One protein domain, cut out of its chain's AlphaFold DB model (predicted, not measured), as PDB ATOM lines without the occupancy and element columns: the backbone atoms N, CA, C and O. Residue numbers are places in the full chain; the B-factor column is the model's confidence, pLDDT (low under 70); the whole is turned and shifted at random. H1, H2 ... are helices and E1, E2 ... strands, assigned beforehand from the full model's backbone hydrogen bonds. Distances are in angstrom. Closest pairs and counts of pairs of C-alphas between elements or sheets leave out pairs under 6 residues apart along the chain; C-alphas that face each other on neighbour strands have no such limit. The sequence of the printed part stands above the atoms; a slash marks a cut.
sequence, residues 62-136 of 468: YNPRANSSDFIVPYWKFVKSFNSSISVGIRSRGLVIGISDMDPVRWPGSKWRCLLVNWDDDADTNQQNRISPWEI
ATOM      1  N   TYR A  62     -51.710   0.857 -54.071       85.94
ATOM      2  CA  TYR A  62     -52.247  -0.497 -53.918       85.94
ATOM      3  C   TYR A  62     -52.956  -0.974 -55.192       85.94
ATOM      4  O   TYR A  62     -53.934  -0.366 -55.628       85.94
ATOM      5  N   ASN A  63     -52.494  -2.086 -55.772       84.69
ATOM      6  CA  ASN A  63     -53.098  -2.701 -56.957       84.69
ATOM      7  C   ASN A  63     -53.461  -4.182 -56.704       84.69
ATOM      8  O   ASN A  63     -52.648  -5.070 -56.985       84.69
ATOM      9  N   PRO A  64     -54.696  -4.479 -56.256       80.62
ATOM     10  CA  PRO A  64     -55.155  -5.843 -55.970       80.62
ATOM     11  C   PRO A  64     -55.380  -6.712 -57.224       80.62
ATOM     12  O   PRO A  64     -55.898  -7.820 -57.118       80.62
ATOM     13  N   ARG A  65     -55.043  -6.227 -58.432       75.44
ATOM     14  CA  ARG A  65     -55.044  -7.030 -59.671       75.44
ATOM     15  C   ARG A  65     -53.645  -7.435 -60.140       75.44
ATOM     16  O   ARG A  65     -53.558  -8.238 -61.063       75.44
ATOM     17  N   ALA A  66     -52.583  -6.871 -59.558       69.88
ATOM     18  CA  ALA A  66     -51.196  -7.178 -59.917       69.88
ATOM     19  C   ALA A  66     -50.525  -8.155 -58.938       69.88
ATOM     20  O   ALA A  66     -49.681  -8.946 -59.350       69.88
ATOM     21  N   ASN A  67     -50.913  -8.120 -57.659       66.56
ATOM     22  CA  ASN A  67     -50.268  -8.889 -56.596       66.56
ATOM     23  C   ASN A  67     -51.184 -10.021 -56.108       66.56
ATOM     24  O   ASN A  67     -52.381  -9.813 -55.928       66.56
ATOM     25  N   SER A  68     -50.609 -11.196 -55.830       67.62
ATOM     26  CA  SER A  68     -51.305 -12.346 -55.223       67.62
ATOM     27  C   SER A  68     -51.362 -12.308 -53.686       67.62
ATOM     28  O   SER A  68     -52.047 -13.133 -53.092       67.62
ATOM     29  N   SER A  69     -50.670 -11.355 -53.049       76.81
ATOM     30  CA  SER A  69     -50.540 -11.224 -51.590       76.81
ATOM     31  C   SER A  69     -50.941  -9.824 -51.104       76.81
ATOM     32  O   SER A  69     -50.427  -8.823 -51.615       76.81
ATOM     33  N   ASP A  70     -51.796  -9.758 -50.077       85.50
ATOM     34  CA  ASP A  70     -52.166  -8.525 -49.364       85.50
ATOM     35  C   ASP A  70     -50.950  -7.979 -48.588       85.50
ATOM     36  O   ASP A  70     -50.591  -8.539 -47.549       85.50
ATOM     37  N   PHE A  71     -50.336  -6.873 -49.029       88.75
ATOM     38  CA  PHE A  71     -49.264  -6.200 -48.267       88.75
ATOM     39  C   PHE A  71     -49.763  -5.115 -47.298       88.75
ATOM     40  O   PHE A  71     -49.015  -4.690 -46.420       88.75
ATOM     41  N   ILE A  72     -51.024  -4.684 -47.417       90.94
ATOM     42  CA  ILE A  72     -51.684  -3.800 -46.445       90.94
ATOM     43  C   ILE A  72     -52.663  -4.653 -45.638       90.94
ATOM     44  O   ILE A  72     -53.716  -5.047 -46.136       90.94
ATOM     45  N   VAL A  73     -52.309  -4.954 -44.388       91.25
ATOM     46  CA  VAL A  73     -53.045  -5.898 -43.536       91.25
ATOM     47  C   VAL A  73     -53.579  -5.172 -42.298       91.25
ATOM     48  O   VAL A  73     -52.787  -4.576 -41.566       91.25
ATOM     49  N   PRO A  74     -54.891  -5.228 -41.997       93.00
ATOM     50  CA  PRO A  74     -55.421  -4.701 -40.743       93.00
ATOM     51  C   PRO A  74     -54.741  -5.364 -39.538       93.00
ATOM     52  O   PRO A  74     -54.662  -6.591 -39.476       93.00
ATOM     53  N   TYR A  75     -54.295  -4.574 -38.558       91.38
ATOM     54  CA  TYR A  75     -53.493  -5.064 -37.424       91.38
ATOM     55  C   TYR A  75     -54.131  -6.255 -36.683       91.38
ATOM     56  O   TYR A  75     -53.448  -7.217 -36.342       91.38
ATOM     57  N   TRP A  76     -55.457  -6.258 -36.515       91.56
ATOM     58  CA  TRP A  76     -56.178  -7.380 -35.903       91.56
ATOM     59  C   TRP A  76     -56.135  -8.670 -36.749       91.56
ATOM     60  O   TRP A  76     -56.063  -9.758 -36.180       91.56
ATOM     61  N   LYS A  77     -56.139  -8.571 -38.092       90.31
ATOM     62  CA  LYS A  77     -56.007  -9.714 -39.021       90.31
ATOM     63  C   LYS A  77     -54.582 -10.270 -38.946       90.31
ATOM     64  O   LYS A  77     -54.409 -11.481 -38.837       90.31
ATOM     65  N   PHE A  78     -53.589  -9.377 -38.917       89.94
ATOM     66  CA  PHE A  78     -52.175  -9.709 -38.728       89.94
ATOM     67  C   PHE A  78     -51.951 -10.462 -37.404       89.94
ATOM     68  O   PHE A  78     -51.558 -11.624 -37.436       89.94
ATOM     69  N   VAL A  79     -52.303  -9.879 -36.250       89.75
ATOM     70  CA  VAL A  79     -52.133 -10.526 -34.931       89.75
ATOM     71  C   VAL A  79     -52.890 -11.857 -34.841       89.75
ATOM     72  O   VAL A  79     -52.327 -12.853 -34.387       89.75
ATOM     73  N   LYS A  80     -54.138 -11.924 -35.332       87.75
ATOM     74  CA  LYS A  80     -54.914 -13.176 -35.346       87.75
ATOM     75  C   LYS A  80     -54.207 -14.289 -36.130       87.75
ATOM     76  O   LYS A  80     -54.254 -15.435 -35.694       87.75
ATOM     77  N   SER A  81     -53.532 -13.962 -37.235       84.88
ATOM     78  CA  SER A  81     -52.870 -14.956 -38.092       84.88
ATOM     79  C   SER A  81     -51.674 -15.676 -37.453       84.88
ATOM     80  O   SER A  81     -51.319 -16.752 -37.920       84.88
ATOM     81  N   PHE A  82     -51.102 -15.148 -36.363       75.44
ATOM     82  CA  PHE A  82     -50.061 -15.836 -35.577       75.44
ATOM     83  C   PHE A  82     -50.626 -16.655 -34.413       75.44
ATOM     84  O   PHE A  82     -50.029 -17.649 -34.012       75.44
ATOM     85  N   ASN A  83     -51.784 -16.251 -33.886       69.06
ATOM     86  CA  ASN A  83     -52.470 -16.963 -32.805       69.06
ATOM     87  C   ASN A  83     -53.262 -18.175 -33.326       69.06
ATOM     88  O   ASN A  83     -53.523 -19.117 -32.581       69.06
ATOM     89  N   SER A  84     -53.636 -18.176 -34.609       66.06
ATOM     90  CA  SER A  84     -53.993 -19.402 -35.322       66.06
ATOM     91  C   SER A  84     -52.750 -20.281 -35.457       66.06
ATOM     92  O   SER A  84     -51.791 -19.902 -36.124       66.06
ATOM     93  N   SER A  85     -52.764 -21.462 -34.836       57.09
ATOM     94  CA  SER A  85     -51.646 -22.409 -34.845       57.09
ATOM     95  C   SER A  85     -51.459 -23.040 -36.230       57.09
ATOM     96  O   SER A  85     -51.955 -24.135 -36.493       57.09
ATOM     97  N   ILE A  86     -50.760 -22.342 -37.126       60.62
ATOM     98  CA  ILE A  86     -50.395 -22.832 -38.460       60.62
ATOM     99  C   ILE A  86     -49.274 -23.868 -38.300       60.62
ATOM    100  O   ILE A  86     -48.088 -23.550 -38.370       60.62
ATOM    101  N   SER A  87     -49.655 -25.118 -38.034       56.19
ATOM    102  CA  SER A  87     -48.735 -26.251 -37.997       56.19
ATOM    103  C   SER A  87     -48.520 -26.851 -39.389       56.19
ATOM    104  O   SER A  87     -49.428 -26.919 -40.224       56.19
ATOM    105  N   VAL A  88     -47.297 -27.338 -39.614       54.88
ATOM    106  CA  VAL A  88     -46.970 -28.259 -40.712       54.88
ATOM    107  C   VAL A  88     -47.939 -29.442 -40.639       54.88
ATOM    108  O   VAL A  88     -48.105 -30.037 -39.575       54.88
ATOM    109  N   GLY A  89     -48.621 -29.745 -41.747       52.59
ATOM    110  CA  GLY A  89     -49.697 -30.747 -41.791       52.59
ATOM    111  C   GLY A  89     -51.124 -30.204 -41.961       52.59
ATOM    112  O   GLY A  89     -51.998 -30.964 -42.381       52.59
ATOM    113  N   ILE A  90     -51.397 -28.918 -41.698       61.38
ATOM    114  CA  ILE A  90     -52.752 -28.364 -41.890       61.38
ATOM    115  C   ILE A  90     -53.095 -28.280 -43.382       61.38
ATOM    116  O   ILE A  90     -52.482 -27.522 -44.128       61.38
ATOM    117  N   ARG A  91     -54.138 -29.017 -43.784       56.97
ATOM    118  CA  ARG A  91     -54.780 -28.956 -45.106       56.97
ATOM    119  C   ARG A  91     -55.879 -27.886 -45.121       56.97
ATOM    120  O   ARG A  91     -57.060 -28.217 -45.133       56.97
ATOM    121  N   SER A  92     -55.504 -26.608 -45.080       53.78
ATOM    122  CA  SER A  92     -56.479 -25.507 -45.200       53.78
ATOM    123  C   SER A  92     -56.999 -25.406 -46.638       53.78
ATOM    124  O   SER A  92     -58.203 -25.467 -46.870       53.78
ATOM    125  N   ARG A  93     -56.074 -25.323 -47.606       57.69
ATOM    126  CA  ARG A  93     -56.290 -25.586 -49.049       57.69
ATOM    127  C   ARG A  93     -55.102 -26.271 -49.744       57.69
ATOM    128  O   ARG A  93     -55.254 -26.752 -50.858       57.69
ATOM    129  N   GLY A  94     -53.952 -26.345 -49.077       65.38
ATOM    130  CA  GLY A  94     -52.752 -27.088 -49.467       65.38
ATOM    131  C   GLY A  94     -51.995 -27.502 -48.202       65.38
ATOM    132  O   GLY A  94     -52.357 -27.071 -47.104       65.38
ATOM    133  N   LEU A  95     -50.975 -28.347 -48.328       74.56
ATOM    134  CA  LEU A  95     -50.164 -28.837 -47.212       74.56
ATOM    135  C   LEU A  95     -49.035 -27.850 -46.892       74.56
ATOM    136  O   LEU A  95     -48.107 -27.707 -47.681       74.56
ATOM    137  N   VAL A  96     -49.052 -27.215 -45.714       80.44
ATOM    138  CA  VAL A  96     -47.877 -26.466 -45.228       80.44
ATOM    139  C   VAL A  96     -46.711 -27.445 -45.034       80.44
ATOM    140  O   VAL A  96     -46.792 -28.316 -44.169       80.44
ATOM    141  N   ILE A  97     -45.651 -27.298 -45.838       80.69
ATOM    142  CA  ILE A  97     -44.431 -28.127 -45.815       80.69
ATOM    143  C   ILE A  97     -43.468 -27.626 -44.734       80.69
ATOM    144  O   ILE A  97     -42.824 -28.411 -44.044       80.69
ATOM    145  N   GLY A  98     -43.357 -26.304 -44.584       82.06
ATOM    146  CA  GLY A  98     -42.388 -25.686 -43.686       82.06
ATOM    147  C   GLY A  98     -42.536 -24.173 -43.583       82.06
ATOM    148  O   GLY A  98     -43.336 -23.551 -44.284       82.06
ATOM    149  N   ILE A  99     -41.743 -23.584 -42.690       87.38
ATOM    150  CA  ILE A  99     -41.729 -22.148 -42.403       87.38
ATOM    151  C   ILE A  99     -40.302 -21.643 -42.627       87.38
ATOM    152  O   ILE A  99     -39.358 -22.163 -42.041       87.38
ATOM    153  N   SER A 100     -40.144 -20.659 -43.506       86.94
ATOM    154  CA  SER A 100     -38.860 -20.073 -43.895       86.94
ATOM    155  C   SER A 100     -39.120 -18.696 -44.495       86.94
ATOM    156  O   SER A 100     -39.997 -18.559 -45.350       86.94
ATOM    157  N   ASP A 101     -38.373 -17.678 -44.073       90.06
ATOM    158  CA  ASP A 101     -38.526 -16.310 -44.580       90.06
ATOM    159  C   ASP A 101     -38.391 -16.260 -46.117       90.06
ATOM    160  O   ASP A 101     -37.735 -17.104 -46.737       90.06
ATOM    161  N   MET A 102     -39.047 -15.289 -46.758       87.88
ATOM    162  CA  MET A 102     -38.958 -15.101 -48.216       87.88
ATOM    163  C   MET A 102     -37.581 -14.573 -48.648       87.88
ATOM    164  O   MET A 102     -37.089 -14.947 -49.710       87.88
ATOM    165  N   ASP A 103     -36.951 -13.755 -47.804       88.00
ATOM    166  CA  ASP A 103     -35.594 -13.244 -47.987       88.00
ATOM    167  C   ASP A 103     -34.938 -13.043 -46.605       88.00
ATOM    168  O   ASP A 103     -35.125 -11.993 -45.986       88.00
ATOM    169  N   PRO A 104     -34.202 -14.040 -46.083       88.81
ATOM    170  CA  PRO A 104     -33.590 -13.955 -44.757       88.81
ATOM    171  C   PRO A 104     -32.382 -13.007 -44.698       88.81
ATOM    172  O   PRO A 104     -31.910 -12.710 -43.605       88.81
ATOM    173  N   VAL A 105     -31.868 -12.534 -45.843       90.94
ATOM    174  CA  VAL A 105     -30.699 -11.640 -45.907       90.94
ATOM    175  C   VAL A 105     -31.129 -10.180 -45.789       90.94
ATOM    176  O   VAL A 105     -30.520  -9.419 -45.042       90.94
ATOM    177  N   ARG A 106     -32.192  -9.780 -46.499       88.81
ATOM    178  CA  ARG A 106     -32.742  -8.414 -46.440       88.81
ATOM    179  C   ARG A 106     -33.833  -8.244 -45.384       88.81
ATOM    180  O   ARG A 106     -34.008  -7.137 -44.885       88.81
ATOM    181  N   TRP A 107     -34.566  -9.307 -45.046       90.00
ATOM    182  CA  TRP A 107     -35.737  -9.247 -44.163       90.00
ATOM    183  C   TRP A 107     -35.801 -10.431 -43.168       90.00
ATOM    184  O   TRP A 107     -36.789 -11.175 -43.164       90.00
ATOM    185  N   PRO A 108     -34.779 -10.623 -42.310       90.88
ATOM    186  CA  PRO A 108     -34.741 -11.717 -41.338       90.88
ATOM    187  C   PRO A 108     -35.955 -11.708 -40.394       90.88
ATOM    188  O   PRO A 108     -36.356 -10.673 -39.859       90.88
ATOM    189  N   GLY A 109     -36.555 -12.881 -40.191       89.12
ATOM    190  CA  GLY A 109     -37.751 -13.095 -39.379       89.12
ATOM    191  C   GLY A 109     -39.068 -12.636 -40.019       89.12
ATOM    192  O   GLY A 109     -40.123 -12.790 -39.386       89.12
ATOM    193  N   SER A 110     -39.040 -12.079 -41.236       91.44
ATOM    194  CA  SER A 110     -40.207 -11.485 -41.894       91.44
ATOM    195  C   SER A 110     -41.321 -12.490 -42.170       91.44
ATOM    196  O   SER A 110     -41.120 -13.572 -42.715       91.44
ATOM    197  N   LYS A 111     -42.551 -12.087 -41.843       90.81
ATOM    198  CA  LYS A 111     -43.761 -12.905 -42.023       90.81
ATOM    199  C   LYS A 111     -44.396 -12.758 -43.408       90.81
ATOM    200  O   LYS A 111     -45.438 -13.349 -43.679       90.81
ATOM    201  N   TRP A 112     -43.749 -12.001 -44.296       91.31
ATOM    202  CA  TRP A 112     -44.101 -11.917 -45.708       91.31
ATOM    203  C   TRP A 112     -43.784 -13.235 -46.420       91.31
ATOM    204  O   TRP A 112     -42.620 -13.621 -46.516       91.31
ATOM    205  N   ARG A 113     -44.818 -13.921 -46.924       90.06
ATOM    206  CA  ARG A 113     -44.703 -15.165 -47.716       90.06
ATOM    207  C   ARG A 113     -43.770 -16.227 -47.103       90.06
ATOM    208  O   ARG A 113     -43.019 -16.911 -47.806       90.06
ATOM    209  N   CYS A 114     -43.813 -16.343 -45.774       89.25
ATOM    210  CA  CYS A 114     -42.911 -17.180 -44.980       89.25
ATOM    211  C   CYS A 114     -43.367 -18.644 -44.825       89.25
ATOM    212  O   CYS A 114     -42.695 -19.423 -44.151       89.25
ATOM    213  N   LEU A 115     -44.521 -19.022 -45.384       88.31
ATOM    214  CA  LEU A 115     -45.081 -20.373 -45.296       88.31
ATOM    215  C   LEU A 115     -44.932 -21.072 -46.645       88.31
ATOM    216  O   LEU A 115     -45.497 -20.602 -47.631       88.31
ATOM    217  N   LEU A 116     -44.199 -22.185 -46.692       87.81
ATOM    218  CA  LEU A 116     -44.076 -23.021 -47.888       87.81
ATOM    219  C   LEU A 116     -45.245 -24.006 -47.923       87.81
ATOM    220  O   LEU A 116     -45.499 -24.693 -46.931       87.81
ATOM    221  N   VAL A 117     -45.944 -24.088 -49.056       85.06
ATOM    222  CA  VAL A 117     -47.169 -24.888 -49.208       85.06
ATOM    223  C   VAL A 117     -47.086 -25.764 -50.451       85.06
ATOM    224  O   VAL A 117     -46.891 -25.246 -51.546       85.06
ATOM    225  N   ASN A 118     -47.287 -27.072 -50.284       82.56
ATOM    226  CA  ASN A 118     -47.567 -27.970 -51.395       82.56
ATOM    227  C   ASN A 118     -49.047 -27.857 -51.743       82.56
ATOM    228  O   ASN A 118     -49.913 -28.131 -50.907       82.56
ATOM    229  N   TRP A 119     -49.334 -27.486 -52.979       79.69
ATOM    230  CA  TRP A 119     -50.606 -27.824 -53.604       79.69
ATOM    231  C   TRP A 119     -50.470 -29.263 -54.127       79.69
ATOM    232  O   TRP A 119     -49.361 -29.672 -54.473       79.69
ATOM    233  N   ASP A 120     -51.543 -30.055 -54.075       67.94
ATOM    234  CA  ASP A 120     -51.519 -31.430 -54.607       67.94
ATOM    235  C   ASP A 120     -51.266 -31.381 -56.126       67.94
ATOM    236  O   ASP A 120     -51.685 -30.413 -56.762       67.94
ATOM    237  N   ASP A 121     -50.541 -32.365 -56.669       56.56
ATOM    238  CA  ASP A 121     -49.755 -32.235 -57.911       56.56
ATOM    239  C   ASP A 121     -50.448 -31.502 -59.083       56.56
ATOM    240  O   ASP A 121     -51.356 -32.032 -59.724       56.56
ATOM    241  N   ASP A 122     -49.908 -30.329 -59.439       49.97
ATOM    242  CA  ASP A 122     -50.040 -29.733 -60.775       49.97
ATOM    243  C   ASP A 122     -48.693 -29.109 -61.196       49.97
ATOM    244  O   ASP A 122     -48.218 -28.103 -60.645       49.97
ATOM    245  N   ALA A 123     -48.006 -29.794 -62.109       49.59
ATOM    246  CA  ALA A 123     -46.544 -29.822 -62.192       49.59
ATOM    247  C   ALA A 123     -45.912 -28.714 -63.062       49.59
ATOM    248  O   ALA A 123     -45.018 -28.996 -63.855       49.59
ATOM    249  N   ASP A 124     -46.339 -27.455 -62.900       50.19
ATOM    250  CA  ASP A 124     -45.778 -26.318 -63.665       50.19
ATOM    251  C   ASP A 124     -45.679 -24.975 -62.890       50.19
ATOM    252  O   ASP A 124     -45.340 -23.926 -63.438       50.19
ATOM    253  N   THR A 125     -45.941 -24.957 -61.575       47.78
ATOM    254  CA  THR A 125     -46.059 -23.711 -60.772       47.78
ATOM    255  C   THR A 125     -44.807 -23.338 -59.956       47.78
ATOM    256  O   THR A 125     -44.888 -22.847 -58.826       47.78
ATOM    257  N   ASN A 126     -43.620 -23.497 -60.554       46.62
ATOM    258  CA  ASN A 126     -42.286 -23.403 -59.925       46.62
ATOM    259  C   ASN A 126     -41.842 -21.991 -59.428       46.62
ATOM    260  O   ASN A 126     -40.660 -21.652 -59.477       46.62
ATOM    261  N   GLN A 127     -42.765 -21.124 -58.981       52.31
ATOM    262  CA  GLN A 127     -42.455 -19.781 -58.453       52.31
ATOM    263  C   GLN A 127     -43.310 -19.284 -57.269       52.31
ATOM    264  O   GLN A 127     -42.875 -18.342 -56.607       52.31
ATOM    265  N   GLN A 128     -44.501 -19.834 -56.967       59.16
ATOM    266  CA  GLN A 128     -45.407 -19.223 -55.960       59.16
ATOM    267  C   GLN A 128     -45.985 -20.155 -54.875       59.16
ATOM    268  O   GLN A 128     -46.939 -19.778 -54.195       59.16
ATOM    269  N   ASN A 129     -45.323 -21.276 -54.576       75.44
ATOM    270  CA  ASN A 129     -45.635 -22.170 -53.439       75.44
ATOM    271  C   ASN A 129     -45.245 -21.586 -52.055       75.44
ATOM    272  O   ASN A 129     -44.774 -22.288 -51.159       75.44
ATOM    273  N   ARG A 130     -45.427 -20.270 -51.882       86.62
ATOM    274  CA  ARG A 130     -45.153 -19.491 -50.667       86.62
ATOM    275  C   ARG A 130     -46.274 -18.485 -50.412       86.62
ATOM    276  O   ARG A 130     -46.511 -17.637 -51.276       86.62
ATOM    277  N   ILE A 131     -46.894 -18.532 -49.231       87.88
ATOM    278  CA  ILE A 131     -48.008 -17.658 -48.809       87.88
ATOM    279  C   ILE A 131     -47.751 -17.018 -47.437       87.88
ATOM    280  O   ILE A 131     -46.886 -17.464 -46.675       87.88
ATOM    281  N   SER A 132     -48.471 -15.943 -47.127       89.25
ATOM    282  CA  SER A 132     -48.389 -15.231 -45.843       89.25
ATOM    283  C   SER A 132     -49.441 -15.750 -44.845       89.25
ATOM    284  O   SER A 132     -50.529 -16.145 -45.265       89.25
ATOM    285  N   PRO A 133     -49.204 -15.710 -43.518       88.69
ATOM    286  CA  PRO A 133     -50.146 -16.238 -42.517       88.69
ATOM    287  C   PRO A 133     -51.581 -15.691 -42.609       88.69
ATOM    288  O   PRO A 133     -52.541 -16.415 -42.368       88.69
ATOM    289  N   TRP A 134     -51.746 -14.424 -42.996       88.88
ATOM    290  CA  TRP A 134     -53.046 -13.754 -43.155       88.88
ATOM    291  C   TRP A 134     -53.738 -14.007 -44.508       88.88
ATOM    292  O   TRP A 134     -54.826 -13.476 -44.743       88.88
ATOM    293  N   GLU A 135     -53.119 -14.777 -45.404       86.56
ATOM    294  CA  GLU A 135     -53.730 -15.268 -46.650       86.56
ATOM    295  C   GLU A 135     -54.440 -16.615 -46.426       86.56
ATOM    296  O   GLU A 135     -55.307 -16.996 -47.209       86.56
ATOM    297  N   ILE A 136     -54.125 -17.320 -45.330       82.25
ATOM    298  CA  ILE A 136     -54.819 -18.547 -44.933       82.25
ATOM    299  C   ILE A 136     -56.176 -18.187 -44.322       82.25
ATOM    300  O   ILE A 136     -56.262 -17.652 -43.215       82.25
TER     301      ILE A 136
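AT A GLANCE: This is residues 62 to 136 of the 468 residues of the protein "Auxin_resp domain-containing protein" of Ensete ventricosum (UniProt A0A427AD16). This domain has little regular structure: long loops gather round a small two-stranded hairpin, E1 and E2, with one short helix, H1, off towards one end and a free loop, residues 121 to 127, sticking out at the other. The 75 printed residues run H1, E1, E2, an antiparallel sheet of order E1 - E2; the class is mixed, with only 18 residues in named elements. The whole is compact, radius of gyration of the C-alphas 12.8 A, spanning 34 by 29 by 26 A.

IN THESE COORDINATES: After residues 62 to 74, H1 takes residues 75 to 83, 12.8 A long, from C-alpha 75 at (-53.493, -5.064, -37.424). E1 is residues 95 to 99, 11.8 A; E2 is residues 115 to 118, 10.1 A, ending at C-alpha 118 (-47.567, -27.970, -51.395).

HOW THE PARTS SIT: Hairpin E1 and E2 is antiparallel at 149 degrees, with N 95 and O 118 2.8 A apart, within hydrogen-bond range. Residues 115 to 116 of E2 also pair antiparallel with residues 130 to 131. H1 and E2 are apart. In H1, 4 of 5 O i to N i+4 pairs are within range.

THE WHOLE: C-alphas 76 and 123, the farthest apart, are 35.9 A apart. The printed part has no cut; both links are long. pLDDT is under 70 at residues 66 to 68, 83 to 94 and 120 to 128.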